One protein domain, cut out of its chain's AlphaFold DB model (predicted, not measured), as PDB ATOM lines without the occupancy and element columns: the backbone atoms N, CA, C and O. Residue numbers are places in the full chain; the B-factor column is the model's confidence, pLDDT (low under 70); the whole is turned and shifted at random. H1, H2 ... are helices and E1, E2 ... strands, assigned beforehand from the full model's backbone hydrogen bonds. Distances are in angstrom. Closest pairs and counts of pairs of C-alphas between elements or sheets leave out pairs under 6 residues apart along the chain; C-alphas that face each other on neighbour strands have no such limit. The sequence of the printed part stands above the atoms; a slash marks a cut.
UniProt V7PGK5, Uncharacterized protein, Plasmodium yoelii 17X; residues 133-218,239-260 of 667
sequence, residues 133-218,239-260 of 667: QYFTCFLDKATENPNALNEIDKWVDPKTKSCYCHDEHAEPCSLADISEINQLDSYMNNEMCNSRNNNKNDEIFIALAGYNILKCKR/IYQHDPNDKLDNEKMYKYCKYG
ATOM      1  N   GLN A 133      98.826  63.862  13.032       37.09
ATOM      2  CA  GLN A 133     100.097  63.146  13.247       37.09
ATOM      3  C   GLN A 133     100.558  62.322  12.025       37.09
ATOM      4  O   GLN A 133     101.751  62.092  11.853       37.09
ATOM      5  N   TYR A 134      99.638  61.910  11.145       37.94
ATOM      6  CA  TYR A 134      99.936  61.176   9.903       37.94
ATOM      7  C   TYR A 134     100.247  62.105   8.719       37.94
ATOM      8  O   TYR A 134     100.699  61.637   7.675       37.94
ATOM      9  N   PHE A 135      99.989  63.409   8.871       48.16
ATOM     10  CA  PHE A 135     100.102  64.415   7.812       48.16
ATOM     11  C   PHE A 135     101.220  65.434   8.041       48.16
ATOM     12  O   PHE A 135     101.510  66.222   7.145       48.16
ATOM     13  N   THR A 136     101.893  65.401   9.193       61.94
ATOM     14  CA  THR A 136     103.086  66.216   9.422       61.94
ATOM     15  C   THR A 136     104.263  65.636   8.656       61.94
ATOM     16  O   THR A 136     104.795  64.575   8.988       61.94
ATOM     17  N   CYS A 137     104.657  66.353   7.615       73.25
ATOM     18  CA  CYS A 137     105.906  66.133   6.919       73.25
ATOM     19  C   CYS A 137     107.106  66.210   7.883       73.25
ATOM     20  O   CYS A 137     107.205  67.150   8.668       73.25
ATOM     21  N   PHE A 138     108.033  65.261   7.785       74.25
ATOM     22  CA  PHE A 138     109.284  65.202   8.538       74.25
ATOM     23  C   PHE A 138     110.484  65.158   7.588       74.25
ATOM     24  O   PHE A 138     110.360  64.794   6.418       74.25
ATOM     25  N   LEU A 139     111.656  65.563   8.070       78.31
ATOM     26  CA  LEU A 139     112.881  65.514   7.276       78.31
ATOM     27  C   LEU A 139     113.472  64.108   7.282       78.31
ATOM     28  O   LEU A 139     113.693  63.538   8.347       78.31
ATOM     29  N   ASP A 140     113.807  63.602   6.101       78.56
ATOM     30  CA  ASP A 140     114.448  62.304   5.935       78.56
ATOM     31  C   ASP A 140     115.563  62.357   4.878       78.56
ATOM     32  O   ASP A 140     115.686  63.311   4.098       78.56
ATOM     33  N   LYS A 141     116.414  61.331   4.853       84.19
ATOM     34  CA  LYS A 141     117.445  61.165   3.830       84.19
ATOM     35  C   LYS A 141     116.925  60.391   2.629       84.19
ATOM     36  O   LYS A 141     116.112  59.481   2.743       84.19
ATOM     37  N   ALA A 142     117.481  60.713   1.470       88.44
ATOM     38  CA  ALA A 142     117.307  59.921   0.274       88.44
ATOM     39  C   ALA A 142     117.975  58.547   0.440       88.44
ATOM     40  O   ALA A 142     119.117  58.444   0.905       88.44
ATOM     41  N   THR A 143     117.276  57.497   0.020       87.44
ATOM     42  CA  THR A 143     117.800  56.128   0.014       87.44
ATOM     43  C   THR A 143     117.800  55.529  -1.385       87.44
ATOM     44  O   THR A 143     117.042  55.942  -2.263       87.44
ATOM     45  N   GLU A 144     118.655  54.531  -1.581       88.81
ATOM     46  CA  GLU A 144     118.650  53.714  -2.787       88.81
ATOM     47  C   GLU A 144     117.505  52.692  -2.717       88.81
ATOM     48  O   GLU A 144     117.322  52.013  -1.706       88.81
ATOM     49  N   ASN A 145     116.756  52.559  -3.807       87.75
ATOM     50  CA  ASN A 145     115.859  51.452  -4.086       87.75
ATOM     51  C   ASN A 145     116.641  50.366  -4.850       87.75
ATOM     52  O   ASN A 145     116.809  50.478  -6.070       87.75
ATOM     53  N   PRO A 146     117.095  49.294  -4.176       83.44
ATOM     54  CA  PRO A 146     117.940  48.272  -4.795       83.44
ATOM     55  C   PRO A 146     117.213  47.463  -5.879       83.44
ATOM     56  O   PRO A 146     117.859  46.783  -6.671       83.44
ATOM     57  N   ASN A 147     115.880  47.536  -5.932       85.44
ATOM     58  CA  ASN A 147     115.057  46.752  -6.851       85.44
ATOM     59  C   ASN A 147     114.861  47.423  -8.222       85.44
ATOM     60  O   ASN A 147     114.230  46.836  -9.102       85.44
ATOM     61  N   ALA A 148     115.343  48.653  -8.418       86.06
ATOM     62  CA  ALA A 148     115.193  49.362  -9.684       86.06
ATOM     63  C   ALA A 148     116.248  48.932 -10.721       86.06
ATOM     64  O   ALA A 148     117.423  48.742 -10.407       86.06
ATOM     65  N   LEU A 149     115.819  48.810 -11.983       83.06
ATOM     66  CA  LEU A 149     116.654  48.328 -13.092       83.06
ATOM     67  C   LEU A 149     117.671  49.373 -13.575       83.06
ATOM     68  O   LEU A 149     118.795  49.020 -13.927       83.06
ATOM     69  N   ASN A 150     117.290  50.652 -13.587       88.56
ATOM     70  CA  ASN A 150     118.130  51.743 -14.076       88.56
ATOM     71  C   ASN A 150     118.703  52.559 -12.921       88.56
ATOM     72  O   ASN A 150     118.022  52.820 -11.935       88.56
ATOM     73  N   GLU A 151     119.930  53.049 -13.087       90.50
ATOM     74  CA  GLU A 151     120.655  53.779 -12.042       90.50
ATOM     75  C   GLU A 151     119.939  55.054 -11.560       90.50
ATOM     76  O   GLU A 151     120.037  55.400 -10.386       90.50
ATOM     77  N   ILE A 152     119.195  55.737 -12.435       89.56
ATOM     78  CA  ILE A 152     118.392  56.914 -12.062       89.56
ATOM     79  C   ILE A 152     117.203  56.499 -11.190       89.56
ATOM     80  O   ILE A 152     116.990  57.073 -10.122       89.56
ATOM     81  N   ASP A 153     116.485  55.459 -11.614       90.44
ATOM     82  CA  ASP A 153     115.282  54.952 -10.944       90.44
ATOM     83  C   ASP A 153     115.598  54.289  -9.595       90.44
ATOM     84  O   ASP A 153     114.705  54.073  -8.782       90.44
ATOM     85  N   LYS A 154     116.872  53.977  -9.324       92.00
ATOM     86  CA  LYS A 154     117.320  53.563  -7.991       92.00
ATOM     87  C   LYS A 154     117.243  54.686  -6.967       92.00
ATOM     88  O   LYS A 154     117.130  54.405  -5.785       92.00
ATOM     89  N   TRP A 155     117.319  55.946  -7.379       92.81
ATOM     90  CA  TRP A 155     117.363  57.082  -6.450       92.81
ATOM     91  C   TRP A 155     116.154  57.998  -6.569       92.81
ATOM     92  O   TRP A 155     115.767  58.618  -5.581       92.81
ATOM     93  N   VAL A 156     115.562  58.081  -7.760       93.44
ATOM     94  CA  VAL A 156     114.390  58.907  -8.040       93.44
ATOM     95  C   VAL A 156     113.212  57.996  -8.330       93.44
ATOM     96  O   VAL A 156     113.249  57.218  -9.277       93.44
ATOM     97  N   ASP A 157     112.149  58.120  -7.545       91.31
ATOM     98  CA  ASP A 157     110.917  57.385  -7.786       91.31
ATOM     99  C   ASP A 157     110.189  57.955  -9.017       91.31
ATOM    100  O   ASP A 157     109.759  59.116  -8.990       91.31
ATOM    101  N   PRO A 158     109.970  57.159 -10.081       87.75
ATOM    102  CA  PRO A 158     109.268  57.616 -11.277       87.75
ATOM    103  C   PRO A 158     107.823  58.054 -11.003       87.75
ATOM    104  O   PRO A 158     107.271  58.866 -11.750       87.75
ATOM    105  N   LYS A 159     107.192  57.512  -9.949       89.31
ATOM    106  CA  LYS A 159     105.794  57.804  -9.607       89.31
ATOM    107  C   LYS A 159     105.663  59.148  -8.907       89.31
ATOM    108  O   LYS A 159     104.900  60.002  -9.354       89.31
ATOM    109  N   THR A 160     106.405  59.339  -7.820       89.88
ATOM    110  CA  THR A 160     106.356  60.583  -7.038       89.88
ATOM    111  C   THR A 160     107.237  61.688  -7.613       89.88
ATOM    112  O   THR A 160     107.049  62.854  -7.260       89.88
ATOM    113  N   LYS A 161     108.152  61.355  -8.536       93.31
ATOM    114  CA  LYS A 161     109.097  62.282  -9.173       93.31
ATOM    115  C   LYS A 161     109.969  63.003  -8.142       93.31
ATOM    116  O   LYS A 161     110.106  64.222  -8.171       93.31
ATOM    117  N   SER A 162     110.497  62.255  -7.179       93.81
ATOM    118  CA  SER A 162     111.321  62.753  -6.069       93.81
ATOM    119  C   SER A 162     112.225  61.635  -5.545       93.81
ATOM    120  O   SER A 162     112.116  60.493  -5.990       93.81
ATOM    121  N   CYS A 163     113.126  61.953  -4.616       93.38
ATOM    122  CA  CYS A 163     113.926  60.953  -3.916       93.38
ATOM    123  C   CYS A 163     113.047  59.958  -3.137       93.38
ATOM    124  O   CYS A 163     111.993  60.341  -2.618       93.38
ATOM    125  N   TYR A 164     113.513  58.716  -2.993       91.00
ATOM    126  CA  TYR A 164     112.946  57.771  -2.025       91.00
ATOM    127  C   TYR A 164     113.265  58.203  -0.592       91.00
ATOM    128  O   TYR A 164     114.415  58.521  -0.300       91.00
ATOM    129  N   CYS A 165     112.272  58.164   0.294       87.19
ATOM    130  CA  CYS A 165     112.477  58.296   1.738       87.19
ATOM    131  C   CYS A 165     113.218  57.069   2.285       87.19
ATOM    132  O   CYS A 165     113.005  55.958   1.793       87.19
ATOM    133  N   HIS A 166     114.086  57.266   3.274       81.06
ATOM    134  CA  HIS A 166     114.814  56.189   3.940       81.06
ATOM    135  C   HIS A 166     113.897  55.333   4.814       81.06
ATOM    136  O   HIS A 166     114.110  54.123   4.906       81.06
ATOM    137  N   ASP A 167     112.866  55.934   5.411       75.38
ATOM    138  CA  ASP A 167     111.808  55.177   6.076       75.38
ATOM    139  C   ASP A 167     110.984  54.375   5.046       75.38
ATOM    140  O   ASP A 167     110.402  54.923   4.102       75.38
ATOM    141  N   GLU A 168     110.926  53.050   5.230       68.19
ATOM    142  CA  GLU A 168     110.282  52.099   4.314       68.19
ATOM    143  C   GLU A 168     108.791  52.395   4.085       68.19
ATOM    144  O   GLU A 168     108.241  52.103   3.016       68.19
ATOM    145  N   HIS A 169     108.129  52.990   5.081       70.69
ATOM    146  CA  HIS A 169     106.704  53.304   5.037       70.69
ATOM    147  C   HIS A 169     106.432  54.774   4.735       70.69
ATOM    148  O   HIS A 169     105.294  55.221   4.895       70.69
ATOM    149  N   ALA A 170     107.427  55.517   4.252       78.38
ATOM    150  CA  ALA A 170     107.281  56.916   3.900       78.38
ATOM    151  C   ALA A 170     107.223  57.168   2.383       78.38
ATOM    152  O   ALA A 170     107.578  56.342   1.531       78.38
ATOM    153  N   GLU A 171     106.684  58.329   2.038       86.75
ATOM    154  CA  GLU A 171     106.647  58.891   0.694       86.75
ATOM    155  C   GLU A 171     106.952  60.396   0.746       86.75
ATOM    156  O   GLU A 171     106.685  61.040   1.761       86.75
ATOM    157  N   PRO A 172     107.518  60.979  -0.320       89.56
ATOM    158  CA  PRO A 172     107.835  62.400  -0.345       89.56
ATOM    159  C   PRO A 172     106.570  63.262  -0.254       89.56
ATOM    160  O   PRO A 172     105.552  62.993  -0.897       89.56
ATOM    161  N   CYS A 173     106.656  64.341   0.517       86.81
ATOM    162  CA  CYS A 173     105.606  65.338   0.639       86.81
ATOM    163  C   CYS A 173     105.418  66.123  -0.657       86.81
ATOM    164  O   CYS A 173     106.375  66.491  -1.340       86.81
ATOM    165  N   SER A 174     104.164  66.417  -0.977       86.00
ATOM    166  CA  SER A 174     103.772  67.325  -2.048       86.00
ATOM    167  C   SER A 174     103.551  68.737  -1.510       86.00
ATOM    168  O   SER A 174     103.433  68.952  -0.307       86.00
ATOM    169  N   LEU A 175     103.427  69.714  -2.407       76.19
ATOM    170  CA  LEU A 175     103.145  71.100  -2.019       76.19
ATOM    171  C   LEU A 175     101.817  71.263  -1.275       76.19
ATOM    172  O   LEU A 175     101.717  72.110  -0.394       76.19
ATOM    173  N   ALA A 176     100.822  70.434  -1.600       74.31
ATOM    174  CA  ALA A 176      99.534  70.437  -0.913       74.31
ATOM    175  C   ALA A 176      99.647  69.967   0.544       74.31
ATOM    176  O   ALA A 176      98.828  70.352   1.368       74.31
ATOM    177  N   ASP A 177     100.665  69.166   0.871       72.44
ATOM    178  CA  ASP A 177     100.892  68.697   2.241       72.44
ATOM    179  C   ASP A 177     101.577  69.770   3.112       72.44
ATOM    180  O   ASP A 177     101.579  69.668   4.332       72.44
ATOM    181  N   ILE A 178     102.169  70.805   2.502       68.50
ATOM    182  CA  ILE A 178     103.051  71.771   3.180       68.50
ATOM    183  C   ILE A 178     102.335  73.082   3.528       68.50
ATOM    184  O   ILE A 178     102.769  73.794   4.432       68.50
ATOM    185  N   SER A 179     101.216  73.401   2.872       53.84
ATOM    186  CA  SER A 179     100.472  74.654   3.086       53.84
ATOM    187  C   SER A 179      99.888  74.833   4.496       53.84
ATOM    188  O   SER A 179      99.355  75.899   4.792       53.84
ATOM    189  N   GLU A 180      99.990  73.823   5.364       48.03
ATOM    190  CA  GLU A 180      99.374  73.786   6.698       48.03
ATOM    191  C   GLU A 180     100.387  73.658   7.861       48.03
ATOM    192  O   GLU A 180      99.981  73.534   9.017       48.03
ATOM    193  N   ILE A 181     101.706  73.685   7.608       52.84
ATOM    194  CA  ILE A 181     102.709  73.254   8.602       52.84
ATOM    195  C   ILE A 181     103.482  74.427   9.239       52.84
ATOM    196  O   ILE A 181     104.463  74.912   8.684       52.84
ATOM    197  N   ASN A 182     103.145  74.776  10.489       48.91
ATOM    198  CA  ASN A 182     103.932  75.694  11.343       48.91
ATOM    199  C   ASN A 182     105.318  75.127  11.752       48.91
ATOM    200  O   ASN A 182     106.196  75.870  12.178       48.91
ATOM    201  N   GLN A 183     105.534  73.808  11.670       50.16
ATOM    202  CA  GLN A 183     106.798  73.153  12.058       50.16
ATOM    203  C   GLN A 183     107.923  73.327  11.024       50.16
ATOM    204  O   GLN A 183     109.098  73.284  11.388       50.16
ATOM    205  N   LEU A 184     107.585  73.567   9.751       55.66
ATOM    206  CA  LEU A 184     108.567  73.781   8.687       55.66
ATOM    207  C   LEU A 184     109.358  75.076   8.923       55.66
ATOM    208  O   LEU A 184     110.557  75.119   8.642       55.66
ATOM    209  N   ASP A 185     108.720  76.073   9.552       54.22
ATOM    210  CA  ASP A 185     109.369  77.300  10.023       54.22
ATOM    211  C   ASP A 185     110.513  77.009  10.993       54.22
ATOM    212  O   ASP A 185     111.565  77.638  10.898       54.22
ATOM    213  N   SER A 186     110.358  76.040  11.898       52.78
ATOM    214  CA  SER A 186     111.406  75.697  12.863       52.78
ATOM    215  C   SER A 186     112.607  75.032  12.184       52.78
ATOM    216  O   SER A 186     113.746  75.426  12.436       52.78
ATOM    217  N   TYR A 187     112.370  74.062  11.294       56.69
ATOM    218  CA  TYR A 187     113.440  73.332  10.601       56.69
ATOM    219  C   TYR A 187     114.214  74.216   9.620       56.69
ATOM    220  O   TYR A 187     115.448  74.242   9.619       56.69
ATOM    221  N   MET A 188     113.491  74.977   8.795       59.12
ATOM    222  CA  MET A 188     114.112  75.823   7.784       59.12
ATOM    223  C   MET A 188     114.777  77.043   8.411       59.12
ATOM    224  O   MET A 188     115.934  77.316   8.093       59.12
ATOM    225  N   ASN A 189     114.107  77.747   9.329       55.00
ATOM    226  CA  ASN A 189     114.643  79.005   9.839       55.00
ATOM    227  C   ASN A 189     115.769  78.779  10.856       55.00
ATOM    228  O   ASN A 189     116.777  79.462  10.748       55.00
ATOM    229  N   ASN A 190     115.693  77.808  11.780       51.25
ATOM    230  CA  ASN A 190     116.718  77.670  12.829       51.25
ATOM    231  C   ASN A 190     117.901  76.756  12.467       51.25
ATOM    232  O   ASN A 190     119.020  77.046  12.891       51.25
ATOM    233  N   GLU A 191     117.705  75.694  11.676       55.41
ATOM    234  CA  GLU A 191     118.748  74.671  11.463       55.41
ATOM    235  C   GLU A 191     119.381  74.674  10.068       55.41
ATOM    236  O   GLU A 191     120.560  74.345   9.936       55.41
ATOM    237  N   MET A 192     118.639  75.050   9.021       61.16
ATOM    238  CA  MET A 192     119.140  75.008   7.640       61.16
ATOM    239  C   MET A 192     119.508  76.384   7.087       61.16
ATOM    240  O   MET A 192     120.646  76.584   6.660       61.16
ATOM    241  N   CYS A 193     118.584  77.345   7.123       60.66
ATOM    242  CA  CYS A 193     118.791  78.664   6.527       60.66
ATOM    243  C   CYS A 193     119.672  79.581   7.390       60.66
ATOM    244  O   CYS A 193     120.394  80.410   6.841       60.66
ATOM    245  N   ASN A 194     119.691  79.395   8.716       54.62
ATOM    246  CA  ASN A 194     120.568  80.145   9.629       54.62
ATOM    247  C   ASN A 194     121.975  79.539   9.799       54.62
ATOM    248  O   ASN A 194     122.870  80.192  10.334       54.62
ATOM    249  N   SER A 195     122.217  78.314   9.320       51.34
ATOM    250  CA  SER A 195     123.442  77.543   9.604       51.34
ATOM    251  C   SER A 195     124.718  78.043   8.906       51.34
ATOM    252  O   SER A 195     125.791  77.477   9.121       51.34
ATOM    253  N   ARG A 196     124.691  79.128   8.114       50.12
ATOM    254  CA  ARG A 196     125.936  79.753   7.622       50.12
ATOM    255  C   ARG A 196     125.778  81.209   7.171       50.12
ATOM    256  O   ARG A 196     125.055  81.511   6.234       50.12
ATOM    257  N   ASN A 197     126.619  82.072   7.742       45.88
ATOM    258  CA  ASN A 197     126.913  83.458   7.334       45.88
ATOM    259  C   ASN A 197     127.609  83.592   5.955       45.88
ATOM    260  O   ASN A 197     128.353  84.543   5.724       45.88
ATOM    261  N   ASN A 198     127.428  82.645   5.030       48.62
ATOM    262  CA  ASN A 198     128.100  82.680   3.731       48.62
ATOM    263  C   ASN A 198     127.116  83.055   2.621       48.62
ATOM    264  O   ASN A 198     125.992  82.577   2.587       48.62
ATOM    265  N   ASN A 199     127.575  83.885   1.681       50.91
ATOM    266  CA  ASN A 199     126.841  84.467   0.547       50.91
ATOM    267  C   ASN A 199     126.268  83.451  -0.490       50.91
ATOM    268  O   ASN A 199     126.207  83.778  -1.670       50.91
ATOM    269  N   LYS A 200     125.891  82.224  -0.097       55.88
ATOM    270  CA  LYS A 200     125.438  81.128  -0.978       55.88
ATOM    271  C   LYS A 200     124.214  80.356  -0.447       55.88
ATOM    272  O   LYS A 200     124.075  79.166  -0.714       55.88
ATOM    273  N   ASN A 201     123.336  81.004   0.318       55.16
ATOM    274  CA  ASN A 201     122.157  80.342   0.900       55.16
ATOM    275  C   ASN A 201     121.151  79.848  -0.157       55.16
ATOM    276  O   ASN A 201     120.444  78.877   0.097       55.16
ATOM    277  N   ASP A 202     121.167  80.424  -1.363       55.94
ATOM    278  CA  ASP A 202     120.299  80.028  -2.483       55.94
ATOM    279  C   ASP A 202     120.657  78.640  -3.072       55.94
ATOM    280  O   ASP A 202     119.898  78.076  -3.861       55.94
ATOM    281  N   GLU A 203     121.811  78.069  -2.694       66.94
ATOM    282  CA  GLU A 203     122.243  76.722  -3.099       66.94
ATOM    283  C   GLU A 203     121.727  75.617  -2.144       66.94
ATOM    284  O   GLU A 203     121.912  74.434  -2.436       66.94
ATOM    285  N   ILE A 204     121.093  75.969  -1.011       76.12
ATOM    286  CA  ILE A 204     120.555  75.008  -0.032       76.12
ATOM    287  C   ILE A 204     119.062  74.786  -0.274       76.12
ATOM    288  O   ILE A 204     118.269  75.729  -0.230       76.12
ATOM    289  N   PHE A 205     118.676  73.527  -0.486       82.06
ATOM    290  CA  PHE A 205     117.279  73.154  -0.670       82.06
ATOM    291  C   PHE A 205     116.939  71.751  -0.167       82.06
ATOM    292  O   PHE A 205     117.828  70.925   0.031       82.06
ATOM    293  N   ILE A 206     115.639  71.495  -0.001       85.56
ATOM    294  CA  ILE A 206     115.056  70.181   0.312       85.56
ATOM    295  C   ILE A 206     114.193  69.718  -0.863       85.56
ATOM    296  O   ILE A 206     113.463  70.528  -1.437       85.56
ATOM    297  N   ALA A 207     114.252  68.431  -1.210       89.00
ATOM    298  CA  ALA A 207     113.430  67.845  -2.268       89.00
ATOM    299  C   ALA A 207     112.009  67.498  -1.800       89.00
ATOM    300  O   ALA A 207     111.800  67.037  -0.678       89.00
ATOM    301  N   LEU A 208     111.055  67.681  -2.714       90.00
ATOM    302  CA  LEU A 208     109.635  67.374  -2.577       90.00
ATOM    303  C   LEU A 208     109.137  66.560  -3.780       90.00
ATOM    304  O   LEU A 208     109.749  66.550  -4.852       90.00
ATOM    305  N   ALA A 209     107.953  65.961  -3.638       90.38
ATOM    306  CA  ALA A 209     107.247  65.300  -4.732       90.38
ATOM    307  C   ALA A 209     107.011  66.250  -5.921       90.38
ATOM    308  O   ALA A 209     106.742  67.443  -5.750       90.38
ATOM    309  N   GLY A 210     107.062  65.710  -7.141       89.31
ATOM    310  CA  GLY A 210     106.822  66.459  -8.379       89.31
ATOM    311  C   GLY A 210     108.015  67.278  -8.879       89.31
ATOM    312  O   GLY A 210     107.802  68.270  -9.578       89.31
ATOM    313  N   TYR A 211     109.238  66.874  -8.532       90.44
ATOM    314  CA  TYR A 211     110.494  67.592  -8.770       90.44
ATOM    315  C   TYR A 211     110.596  68.973  -8.101       90.44
ATOM    316  O   TYR A 211     111.457  69.775  -8.466       90.44
ATOM    317  N   ASN A 212     109.722  69.256  -7.136       88.81
ATOM    318  CA  ASN A 212     109.693  70.538  -6.440       88.81
ATOM    319  C   ASN A 212     110.789  70.599  -5.369       88.81
ATOM    320  O   ASN A 212     111.237  69.564  -4.864       88.81
ATOM    321  N   ILE A 213     111.202  71.814  -5.006       86.25
ATOM    322  CA  ILE A 213     112.203  72.046  -3.963       86.25
ATOM    323  C   ILE A 213     111.830  73.223  -3.058       86.25
ATOM    324  O   ILE A 213     111.217  74.192  -3.498       86.25
ATOM    325  N   LEU A 214     112.232  73.149  -1.790       81.88
ATOM    326  CA  LEU A 214     112.148  74.255  -0.831       81.88
ATOM    327  C   LEU A 214     113.522  74.886  -0.664       81.88
ATOM    328  O   LEU A 214     114.441  74.191  -0.240       81.88
ATOM    329  N   LYS A 215     113.663  76.180  -0.965       79.69
ATOM    330  CA  LYS A 215     114.929  76.920  -0.850       79.69
ATOM    331  C   LYS A 215     114.887  77.944   0.279       79.69
ATOM    332  O   LYS A 215     113.838  78.512   0.590       79.69
ATOM    333  N   CYS A 216     116.055  78.235   0.839       71.06
ATOM    334  CA  CYS A 216     116.252  79.416   1.673       71.06
ATOM    335  C   CYS A 216     116.270  80.670   0.791       71.06
ATOM    336  O   CYS A 216     116.945  80.673  -0.236       71.06
ATOM    337  N   LYS A 217     115.574  81.742   1.184       64.56
ATOM    338  CA  LYS A 217     115.655  83.033   0.494       64.56
ATOM    339  C   LYS A 217     116.449  84.027   1.331       64.56
ATOM    340  O   LYS A 217     116.218  84.176   2.530       64.56
ATOM    341  N   ARG A 218     117.343  84.771   0.677       55.66
ATOM    342  CA  ARG A 218     117.943  85.974   1.261       55.66
ATOM    343  C   ARG A 218     116.875  87.066   1.336       55.66
ATOM    344  O   ARG A 218     116.311  87.439   0.308       55.66
ATOM    345  N   ILE A 239     113.870  83.841   5.503       56.12
ATOM    346  CA  ILE A 239     112.554  83.238   5.244       56.12
ATOM    347  C   ILE A 239     112.763  82.200   4.135       56.12
ATOM    348  O   ILE A 239     113.461  82.478   3.159       56.12
ATOM    349  N   TYR A 240     112.192  81.003   4.252       61.19
ATOM    350  CA  TYR A 240     112.187  80.033   3.151       61.19
ATOM    351  C   TYR A 240     111.016  80.317   2.208       61.19
ATOM    352  O   TYR A 240     109.941  80.745   2.624       61.19
ATOM    353  N   GLN A 241     111.225  80.097   0.913       61.72
ATOM    354  CA  GLN A 241     110.191  80.296  -0.092       61.72
ATOM    355  C   GLN A 241     110.176  79.101  -1.043       61.72
ATOM    356  O   GLN A 241     111.217  78.570  -1.429       61.72
ATOM    357  N   HIS A 242     108.974  78.700  -1.433       64.31
ATOM    358  CA  HIS A 242     108.764  77.860  -2.599       64.31
ATOM    359  C   HIS A 242     108.423  78.753  -3.800       64.31
ATOM    360  O   HIS A 242     107.453  79.516  -3.741       64.31
ATOM    361  N   ASP A 243     109.191  78.654  -4.884       64.56
ATOM    362  CA  ASP A 243     108.799  79.178  -6.194       64.56
ATOM    363  C   ASP A 243     108.258  78.008  -7.038       64.56
ATOM    364  O   ASP A 243     108.992  77.052  -7.279       64.56
ATOM    365  N   PRO A 244     107.002  78.041  -7.516       63.19
ATOM    366  CA  PRO A 244     106.454  77.013  -8.407       63.19
ATOM    367  C   PRO A 244     107.268  76.748  -9.683       63.19
ATOM    368  O   PRO A 244     107.092  75.695 -10.307       63.19
ATOM    369  N   ASN A 245     108.136  77.684 -10.075       67.00
ATOM    370  CA  ASN A 245     109.048  77.552 -11.210       67.00
ATOM    371  C   ASN A 245     110.387  76.892 -10.838       67.00
ATOM    372  O   ASN A 245     111.112  76.446 -11.727       67.00
ATOM    373  N   ASP A 246     110.705  76.782  -9.546       73.56
ATOM    374  CA  ASP A 246     111.895  76.099  -9.048       73.56
ATOM    375  C   ASP A 246     111.665  74.586  -9.017       73.56
ATOM    376  O   ASP A 246     111.354  73.982  -7.990       73.56
ATOM    377  N   LYS A 247     111.836  73.956 -10.180       83.75
ATOM    378  CA  LYS A 247     111.835  72.499 -10.326       83.75
ATOM    379  C   LYS A 247     113.195  71.996 -10.762       83.75
ATOM    380  O   LYS A 247     113.864  72.599 -11.602       83.75
ATOM    381  N   LEU A 248     113.591  70.853 -10.219       86.56
ATOM    382  CA  LEU A 248     114.748  70.129 -10.724       86.56
ATOM    383  C   LEU A 248     114.356  69.311 -11.955       86.56
ATOM    384  O   LEU A 248     113.269  68.748 -12.035       86.56
ATOM    385  N   ASP A 249     115.256  69.216 -12.925       89.19
ATOM    386  CA  ASP A 249     115.140  68.168 -13.934       89.19
ATOM    387  C   ASP A 249     115.501  66.799 -13.323       89.19
ATOM    388  O   ASP A 249     116.039  66.701 -12.213       89.19
ATOM    389  N   ASN A 250     115.189  65.725 -14.050       89.12
ATOM    390  CA  ASN A 250     115.363  64.361 -13.556       89.12
ATOM    391  C   ASN A 250     116.828  64.043 -13.197       89.12
ATOM    392  O   ASN A 250     117.103  63.377 -12.201       89.12
ATOM    393  N   GLU A 251     117.785  64.554 -13.978       91.06
ATOM    394  CA  GLU A 251     119.212  64.299 -13.766       91.06
ATOM    395  C   GLU A 251     119.757  65.062 -12.550       91.06
ATOM    396  O   GLU A 251     120.547  64.520 -11.770       91.06
ATOM    397  N   LYS A 252     119.319  66.308 -12.343       91.31
ATOM    398  CA  LYS A 252     119.648  67.091 -11.148       91.31
ATOM    399  C   LYS A 252     119.034  66.484  -9.897       91.31
ATOM    400  O   LYS A 252     119.729  66.414  -8.887       91.31
ATOM    401  N   MET A 253     117.784  66.014  -9.964       92.00
ATOM    402  CA  MET A 253     117.151  65.314  -8.845       92.00
ATOM    403  C   MET A 253     117.931  64.041  -8.502       92.00
ATOM    404  O   MET A 253     118.302  63.857  -7.351       92.00
ATOM    405  N   TYR A 254     118.299  63.228  -9.497       93.62
ATOM    406  CA  TYR A 254     119.147  62.047  -9.300       93.62
ATOM    407  C   TYR A 254     120.474  62.375  -8.600       93.62
ATOM    408  O   TYR A 254     120.802  61.781  -7.569       93.62
ATOM    409  N   LYS A 255     121.229  63.349  -9.130       92.12
ATOM    410  CA  LYS A 255     122.513  63.769  -8.546       92.12
ATOM    411  C   LYS A 255     122.331  64.261  -7.113       92.12
ATOM    412  O   LYS A 255     123.152  63.937  -6.258       92.12
ATOM    413  N   TYR A 256     121.257  65.000  -6.850       91.12
ATOM    414  CA  TYR A 256     120.913  65.467  -5.516       91.12
ATOM    415  C   TYR A 256     120.575  64.310  -4.568       91.12
ATOM    416  O   TYR A 256     121.175  64.222  -3.505       91.12
ATOM    417  N   CYS A 257     119.684  63.388  -4.940       91.56
ATOM    418  CA  CYS A 257     119.319  62.258  -4.084       91.56
ATOM    419  C   CYS A 257     120.555  61.422  -3.715       91.56
ATOM    420  O   CYS A 257     120.759  61.101  -2.547       91.56
ATOM    421  N   LYS A 258     121.432  61.148  -4.689       91.25
ATOM    422  CA  LYS A 258     122.613  60.297  -4.498       91.25
ATOM    423  C   LYS A 258     123.777  60.980  -3.774       91.25
ATOM    424  O   LYS A 258     124.454  60.343  -2.974       91.25
ATOM    425  N   TYR A 259     124.053  62.251  -4.061       88.81
ATOM    426  CA  TYR A 259     125.271  62.933  -3.589       88.81
ATOM    427  C   TYR A 259     125.014  64.131  -2.666       88.81
ATOM    428  O   TYR A 259     125.971  64.707  -2.132       88.81
ATOM    429  N   GLY A 260     123.746  64.509  -2.493       86.50
ATOM    430  CA  GLY A 260     123.312  65.655  -1.703       86.50
ATOM    431  C   GLY A 260     123.942  66.962  -2.160       86.50
ATOM    432  O   GLY A 260     124.355  67.130  -3.310       86.50
TER     433      GLY A 260
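AT A GLANCE: This is residues 133 to 218 and 239 to 260 of the 667 residues of an uncharacterized protein of Plasmodium yoelii 17X (UniProt V7PGK5). Two small strand groups meet at E2 and E4, each with a helix packed on it: hairpin E1 and E2 with H3, and sheet E4, E5, E6 with H2 across it. Long loops, residues 144 to 161 and 193 to 204, reach to opposite ends. The printed part has 108 residues, under half in named elements, of mixed class: E1 E2 E3 H1 H2 E4 E5 E6 H3. It is compact, with a radius of gyration of the C-alphas of 13.9 A and spans of 41 by 34 by 23 A.

HOW THE PARTS SIT: E1, residues 138 to 143, and E2, residues 162 to 165, form an antiparallel hairpin; N 143 and O 164, 3.1 A apart, are within hydrogen-bond range. E3, residues 170 to 172, pairs with no named strand but touches E2, the closest C-alphas being Glu 171 and Cys 165, 6.0 A. H1, residues 175 to 178, touches no helix. E4, residues 205 to 207, and E5, residues 213 to 217, form an antiparallel hairpin, with N 206 and O 214 at 3.0 A. E5 and E6, residues 239 to 241, meet only at a point. H2, residues 183 to 192, is on this sheet at a height of 8.9 A. H3, residues 250 to 259, touches E2, the closest C-alphas being Cys 257 and Cys 163, 5.6 A. Every O i to N i+4 pair is within hydrogen-bond range in H3, 5 of 6 in H2; H1 is too short for one.

IN THESE COORDINATES: E1 begins at C-alpha 138 (109.284, 65.202, 8.538) and spans 15.1 A. H2 spans 13.2 A, E5 12.3 A. H3 spans 14.1 A, ending at C-alpha 259 (125.271, 62.933, -3.589).

THE WHOLE: The C-alphas farthest apart, Leu 149 and Asn 197, are 41.9 A apart. Residues 219 to 238 are cut out; C-alphas 218 and 239 are 7.2 A apart. The links E1 to E2 and H2 to E4 are long. Forty residues are under pLDDT 70, among them 178 to 203.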